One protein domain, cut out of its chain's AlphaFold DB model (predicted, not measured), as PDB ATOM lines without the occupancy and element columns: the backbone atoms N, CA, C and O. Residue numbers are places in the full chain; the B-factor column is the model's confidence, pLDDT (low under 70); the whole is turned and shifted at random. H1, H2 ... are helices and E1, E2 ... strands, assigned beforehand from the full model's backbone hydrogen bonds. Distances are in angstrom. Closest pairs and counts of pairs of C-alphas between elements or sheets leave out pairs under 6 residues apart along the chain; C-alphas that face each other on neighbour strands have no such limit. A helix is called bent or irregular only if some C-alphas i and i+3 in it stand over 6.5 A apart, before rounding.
ATOM      1  N   GLY A   2     168.690 138.366 116.664       79.69
ATOM      2  CA  GLY A   2     167.711 139.428 116.918       79.69
ATOM      3  C   GLY A   2     168.164 140.314 118.070       79.69
ATOM      4  O   GLY A   2     169.005 139.884 118.856       79.69
ATOM      5  N   SER A   3     167.644 141.533 118.175       85.75
ATOM      6  CA  SER A   3     167.999 142.460 119.257       85.75
ATOM      7  C   SER A   3     166.744 143.127 119.817       85.75
ATOM      8  O   SER A   3     166.252 144.072 119.209       85.75
ATOM      9  N   PRO A   4     166.203 142.637 120.947       83.69
ATOM     10  CA  PRO A   4     164.987 143.202 121.538       83.69
ATOM     11  C   PRO A   4     165.238 144.542 122.240       83.69
ATOM     12  O   PRO A   4     164.314 145.308 122.493       83.69
ATOM     13  N   SER A   5     166.491 144.830 122.595       82.38
ATOM     14  CA  SER A   5     166.897 146.086 123.215       82.38
ATOM     15  C   SER A   5     168.388 146.357 122.973       82.38
ATOM     16  O   SER A   5     169.157 145.421 122.714       82.38
ATOM     17  N   PRO A   6     168.833 147.627 123.054       83.12
ATOM     18  CA  PRO A   6     170.233 147.977 122.850       83.12
ATOM     19  C   PRO A   6     171.167 147.187 123.775       83.12
ATOM     20  O   PRO A   6     171.004 147.196 124.992       83.12
ATOM     21  N   GLY A   7     172.169 146.527 123.189       83.75
ATOM     22  CA  GLY A   7     173.169 145.752 123.931       83.75
ATOM     23  C   GLY A   7     172.772 144.307 124.247       83.75
ATOM     24  O   GLY A   7     173.574 143.598 124.852       83.75
ATOM     25  N   ILE A   8     171.588 143.848 123.821       85.88
ATOM     26  CA  ILE A   8     171.164 142.447 123.937       85.88
ATOM     27  C   ILE A   8     170.967 141.856 122.541       85.88
ATOM     28  O   ILE A   8     170.262 142.426 121.706       85.88
ATOM     29  N   TRP A   9     171.553 140.679 122.315       85.25
ATOM     30  CA  TRP A   9     171.340 139.874 121.115       85.25
ATOM     31  C   TRP A   9     170.855 138.478 121.487       85.25
ATOM     32  O   TRP A   9     171.394 137.847 122.393       85.25
ATOM     33  N   ILE A  10     169.844 137.991 120.769       86.25
ATOM     34  CA  ILE A  10     169.240 136.673 120.965       86.25
ATOM     35  C   ILE A  10     169.443 135.820 119.710       86.25
ATOM     36  O   ILE A  10     169.333 136.287 118.569       86.25
ATOM     37  N   LEU A  11     169.738 134.542 119.937       84.19
ATOM     38  CA  LEU A  11     169.843 133.492 118.932       84.19
ATOM     39  C   LEU A  11     168.915 132.337 119.331       84.19
ATOM     40  O   LEU A  11     169.068 131.821 120.437       84.19
ATOM     41  N   PRO A  12     168.003 131.888 118.453       79.00
ATOM     42  CA  PRO A  12     167.178 130.709 118.711       79.00
ATOM     43  C   PRO A  12     167.927 129.382 118.461       79.00
ATOM     44  O   PRO A  12     167.309 128.324 118.454       79.00
ATOM     45  N   ASP A  13     169.251 129.422 118.265       81.69
ATOM     46  CA  ASP A  13     170.103 128.260 117.999       81.69
ATOM     47  C   ASP A  13     171.256 128.190 119.012       81.69
ATOM     48  O   ASP A  13     172.251 128.914 118.919       81.69
ATOM     49  N   VAL A  14     171.121 127.293 119.993       82.19
ATOM     50  CA  VAL A  14     172.118 127.089 121.057       82.19
ATOM     51  C   VAL A  14     173.415 126.446 120.557       82.19
ATOM     52  O   VAL A  14     174.444 126.564 121.221       82.19
ATOM     53  N   SER A  15     173.404 125.798 119.384       84.06
ATOM     54  CA  SER A  15     174.602 125.164 118.816       84.06
ATOM     55  C   SER A  15     175.660 126.189 118.391       84.06
ATOM     56  O   SER A  15     176.847 125.872 118.307       84.06
ATOM     57  N   LYS A  16     175.251 127.451 118.210       83.44
ATOM     58  CA  LYS A  16     176.112 128.572 117.816       83.44
ATOM     59  C   LYS A  16     177.003 129.116 118.930       83.44
ATOM     60  O   LYS A  16     177.845 129.966 118.655       83.44
ATOM     61  N   GLY A  17     176.879 128.617 120.163       84.94
ATOM     62  CA  GLY A  17     177.658 129.106 121.307       84.94
ATOM     63  C   GLY A  17     179.178 129.066 121.093       84.94
ATOM     64  O   GLY A  17     179.867 130.017 121.450       84.94
ATOM     65  N   GLY A  18     179.698 128.009 120.457       85.94
ATOM     66  CA  GLY A  18     181.130 127.900 120.150       85.94
ATOM     67  C   GLY A  18     181.610 128.935 119.127       85.94
ATOM     68  O   GLY A  18     182.630 129.579 119.338       85.94
ATOM     69  N   GLU A  19     180.834 129.150 118.061       86.31
ATOM     70  CA  GLU A  19     181.124 130.156 117.027       86.31
ATOM     71  C   GLU A  19     181.118 131.577 117.617       86.31
ATOM     72  O   GLU A  19     182.016 132.374 117.353       86.31
ATOM     73  N   VAL A  20     180.148 131.873 118.491       86.62
ATOM     74  CA  VAL A  20     180.069 133.153 119.212       86.62
ATOM     75  C   VAL A  20     181.283 133.358 120.121       86.62
ATOM     76  O   VAL A  20     181.825 134.461 120.163       86.62
ATOM     77  N   ALA A  21     181.739 132.314 120.820       87.31
ATOM     78  CA  ALA A  21     182.914 132.400 121.682       87.31
ATOM     79  C   ALA A  21     184.184 132.748 120.890       87.31
ATOM     80  O   ALA A  21     184.923 133.636 121.308       87.31
ATOM     81  N   THR A  22     184.398 132.121 119.727       90.56
ATOM     82  CA  THR A  22     185.521 132.450 118.832       90.56
ATOM     83  C   THR A  22     185.466 133.903 118.365       90.56
ATOM     84  O   THR A  22     186.465 134.606 118.441       90.56
ATOM     85  N   ILE A  23     184.293 134.400 117.966       89.19
ATOM     86  CA  ILE A  23     184.141 135.795 117.522       89.19
ATOM     87  C   ILE A  23     184.418 136.788 118.665       89.19
ATOM     88  O   ILE A  23     185.055 137.817 118.450       89.19
ATOM     89  N   ILE A  24     183.942 136.506 119.884       89.06
ATOM     90  CA  ILE A  24     184.229 137.341 121.064       89.06
ATOM     91  C   ILE A  24     185.735 137.375 121.351       89.06
ATOM     92  O   ILE A  24     186.253 138.426 121.741       89.06
ATOM     93  N   ASP A  25     186.418 136.245 121.153       91.81
ATOM     94  CA  ASP A  25     187.860 136.123 121.338       91.81
ATOM     95  C   ASP A  25     188.637 136.949 120.303       91.81
ATOM     96  O   ASP A  25     189.414 137.833 120.674       91.81
ATOM     97  N   ASP A  26     188.322 136.755 119.019       92.44
ATOM     98  CA  ASP A  26     188.927 137.463 117.884       92.44
ATOM     99  C   ASP A  26     188.760 138.989 117.981       92.44
ATOM    100  O   ASP A  26     189.626 139.757 117.556       92.44
ATOM    101  N   LEU A  27     187.647 139.452 118.560       91.38
ATOM    102  CA  LEU A  27     187.360 140.874 118.764       91.38
ATOM    103  C   LEU A  27     187.941 141.445 120.071       91.38
ATOM    104  O   LEU A  27     187.824 142.652 120.309       91.38
ATOM    105  N   GLY A  28     188.549 140.622 120.933       91.25
ATOM    106  CA  GLY A  28     189.113 141.061 122.214       91.25
ATOM    107  C   GLY A  28     188.059 141.536 123.226       91.25
ATOM    108  O   GLY A  28     188.275 142.515 123.949       91.25
ATOM    109  N   LEU A  29     186.881 140.899 123.239       89.19
ATOM    110  CA  LEU A  29     185.711 141.308 124.031       89.19
ATOM    111  C   LEU A  29     185.427 140.421 125.255       89.19
ATOM    112  O   LEU A  29     184.399 140.595 125.907       89.19
ATOM    113  N   GLN A  30     186.338 139.520 125.620       83.00
ATOM    114  CA  GLN A  30     186.164 138.482 126.648       83.00
ATOM    115  C   GLN A  30     185.790 139.035 128.041       83.00
ATOM    116  O   GLN A  30     185.173 138.336 128.835       83.00
ATOM    117  N   GLY A  31     186.139 140.292 128.344       85.00
ATOM    118  CA  GLY A  31     185.780 140.978 129.598       85.00
ATOM    119  C   GLY A  31     184.631 141.988 129.486       85.00
ATOM    120  O   GLY A  31     184.346 142.695 130.449       85.00
ATOM    121  N   ARG A  32     184.018 142.124 128.304       86.56
ATOM    122  CA  ARG A  32     182.978 143.132 128.008       86.56
ATOM    123  C   ARG A  32     181.684 142.530 127.464       86.56
ATOM    124  O   ARG A  32     180.708 143.259 127.310       86.56
ATOM    125  N   ALA A  33     181.681 141.237 127.161       86.69
ATOM    126  CA  ALA A  33     180.527 140.502 126.675       86.69
ATOM    127  C   ALA A  33     180.265 139.295 127.578       86.69
ATOM    128  O   ALA A  33     181.193 138.628 128.031       86.69
ATOM    129  N   PHE A  34     178.989 139.005 127.809       85.50
ATOM    130  CA  PHE A  34     178.542 137.800 128.497       85.50
ATOM    131  C   PHE A  34     177.609 137.041 127.562       85.50
ATOM    132  O   PHE A  34     176.763 137.647 126.906       85.50
ATOM    133  N   ALA A  35     177.758 135.721 127.511       85.75
ATOM    134  CA  ALA A  35     176.871 134.838 126.771       85.75
ATOM    135  C   ALA A  35     176.268 133.817 127.736       85.75
ATOM    136  O   ALA A  35     176.966 133.269 128.589       85.75
ATOM    137  N   TRP A  36     174.972 133.559 127.595       85.62
ATOM    138  CA  TRP A  36     174.269 132.523 128.342       85.62
ATOM    139  C   TRP A  36     173.343 131.755 127.403       85.62
ATOM    140  O   TRP A  36     172.874 132.283 126.394       85.62
ATOM    141  N   THR A  37     173.070 130.502 127.747       84.00
ATOM    142  CA  THR A  37     172.051 129.677 127.095       84.00
ATOM    143  C   THR A  37     171.031 129.252 128.142       84.00
ATOM    144  O   THR A  37     171.361 129.044 129.310       84.00
ATOM    145  N   GLY A  38     169.764 129.169 127.751       81.94
ATOM    146  CA  GLY A  38     168.691 128.827 128.674       81.94
ATOM    147  C   GLY A  38     167.356 128.690 127.964       81.94
ATOM    148  O   GLY A  38     167.210 129.071 126.805       81.94
ATOM    149  N   GLN A  39     166.385 128.131 128.676       77.19
ATOM    150  CA  GLN A  39     164.998 128.089 128.227       77.19
ATOM    151  C   GLN A  39     164.276 129.350 128.696       77.19
ATOM    152  O   GLN A  39     164.546 129.849 129.791       77.19
ATOM    153  N   LEU A  40     163.349 129.861 127.881       72.44
ATOM    154  CA  LEU A  40     162.469 130.933 128.329       72.44
ATOM    155  C   LEU A  40     161.607 130.415 129.484       72.44
ATOM    156  O   LEU A  40     160.943 129.386 129.360       72.44
ATOM    157  N   ALA A  41     161.607 131.134 130.604       73.81
ATOM    158  CA  ALA A  41     160.623 130.900 131.648       73.81
ATOM    159  C   ALA A  41     159.226 131.249 131.109       73.81
ATOM    160  O   ALA A  41     159.081 132.162 130.299       73.81
ATOM    161  N   SER A  42     158.184 130.586 131.606       69.25
ATOM    162  CA  SER A  42     156.776 130.864 131.274       69.25
ATOM    163  C   SER A  42     156.244 132.173 131.893       69.25
ATOM    164  O   SER A  42     155.070 132.292 132.235       69.25
ATOM    165  N   ILE A  43     157.120 133.166 132.058       75.19
ATOM    166  CA  ILE A  43     156.842 134.481 132.631       75.19
ATOM    167  C   ILE A  43     156.923 135.509 131.497       75.19
ATOM    168  O   ILE A  43     157.981 135.694 130.902       75.19
ATOM    169  N   GLY A  44     155.814 136.203 131.226       71.50
ATOM    170  CA  GLY A  44     155.692 137.143 130.104       71.50
ATOM    171  C   GLY A  44     155.091 136.501 128.849       71.50
ATOM    172  O   GLY A  44     154.503 135.424 128.919       71.50
ATOM    173  N   LYS A  45     155.198 137.195 127.709       74.25
ATOM    174  CA  LYS A  45     154.761 136.708 126.393       74.25
ATOM    175  C   LYS A  45     155.988 136.483 125.513       74.25
ATOM    176  O   LYS A  45     156.690 137.434 125.177       74.25
ATOM    177  N   THR A  46     156.267 135.234 125.162       76.44
ATOM    178  CA  THR A  46     157.399 134.872 124.293       76.44
ATOM    179  C   THR A  46     157.293 135.560 122.932       76.44
ATOM    180  O   THR A  46     158.292 136.003 122.370       76.44
ATOM    181  N   GLU A  47     156.067 135.720 122.444       75.19
ATOM    182  CA  GLU A  47     155.733 136.326 121.161       75.19
ATOM    183  C   GLU A  47     156.169 137.796 121.107       75.19
ATOM    184  O   GLU A  47     156.690 138.243 120.088       75.19
ATOM    185  N   SER A  48     156.037 138.544 122.214       77.19
ATOM    186  CA  SER A  48     156.473 139.945 122.249       77.19
ATOM    187  C   SER A  48     157.993 140.073 122.223       77.19
ATOM    188  O   SER A  48     158.512 140.899 121.487       77.19
ATOM    189  N   LEU A  49     158.720 139.213 122.950       79.88
ATOM    190  CA  LEU A  49     160.187 139.208 122.913       79.88
ATOM    191  C   LEU A  49     160.715 138.904 121.504       79.88
ATOM    192  O   LEU A  49     161.695 139.497 121.061       79.88
ATOM    193  N   ILE A  50     160.066 137.972 120.808       81.31
ATOM    194  CA  ILE A  50     160.404 137.613 119.431       81.31
ATOM    195  C   ILE A  50     160.100 138.774 118.479       81.31
ATOM    196  O   ILE A  50     160.949 139.103 117.652       81.31
ATOM    197  N   ALA A  51     158.934 139.413 118.606       76.75
ATOM    198  CA  ALA A  51     158.562 140.569 117.790       76.75
ATOM    199  C   ALA A  51     159.485 141.780 118.022       76.75
ATOM    200  O   ALA A  51     159.802 142.499 117.076       76.75
ATOM    201  N   ASP A  52     159.957 141.981 119.254       76.94
ATOM    202  CA  ASP A  52     160.936 143.021 119.579       76.94
ATOM    203  C   ASP A  52     162.322 142.673 119.015       76.94
ATOM    204  O   ASP A  52     163.053 143.546 118.549       76.94
ATOM    205  N   ALA A  53     162.701 141.391 119.038       80.94
ATOM    206  CA  ALA A  53     164.004 140.934 118.568       80.94
ATOM    207  C   ALA A  53     164.114 140.866 117.036       80.94
ATOM    208  O   ALA A  53     165.211 141.061 116.499       80.94
ATOM    209  N   TRP A  54     163.011 140.596 116.332       83.75
ATOM    210  CA  TRP A  54     162.955 140.474 114.877       83.75
ATOM    211  C   TRP A  54     161.724 141.162 114.299       83.75
ATOM    212  O   TRP A  54     160.596 140.896 114.704       83.75
ATOM    213  N   ASN A  55     161.920 141.936 113.230       86.00
ATOM    214  CA  ASN A  55     160.816 142.474 112.441       86.00
ATOM    215  C   ASN A  55     160.186 141.382 111.550       86.00
ATOM    216  O   ASN A  55     160.376 141.362 110.332       86.00
TER     217      ASN A  55
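AT A GLANCE: This is residues 2 to 55 of the 144 residues of the protein "PaaX_C domain-containing protein" of Mycolicibacterium elephantis DSM 44368 (UniProt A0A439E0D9). A small hairpin of E1 and E2 has the short helix H2 packed on E1, while the longer helix H1 reaches away toward the opposite end; unnamed residues 27 to 45 run back from H1 to H2. The 54 printed residues include, in order, E1, E2, H1 and H2, the strands antiparallel: mixed, helices and strands. The whole is loose, radius of gyration of the C-alphas 12.6 A, and elongated, spanning 35 by 21 by 18 A.

HOW THE PARTS SIT: E1, residues 2 to 5, and E2, residues 8 to 10, form an antiparallel hairpin; N 10 and O 2 are 2.8 A apart, within hydrogen-bond range. H1, residues 14 to 26, is apart from E1. H2, residues 46 to 53, is apart from H1; its closest C-alpha pair with E1, Pro 4 and Ala 53, is 3.9 A apart. Every O i to N i+4 pair is within hydrogen-bond range in H2, 7 of 9 in H1.

IN THESE COORDINATES: E1 begins at C-alpha 2 (167.711, 139.428, 116.918). H1, 20.0 A long, is irregular: C-alphas 15 and 18 are 7.2 A apart. H2, 10.6 A long, ends at C-alpha 53 (164.004, 140.934, 118.568).

THE WHOLE: The printed part has no cut. The link H1 to H2 is long, 19 residues; residues 39 to 47 stand free. Residue 42 alone has pLDDT under 70.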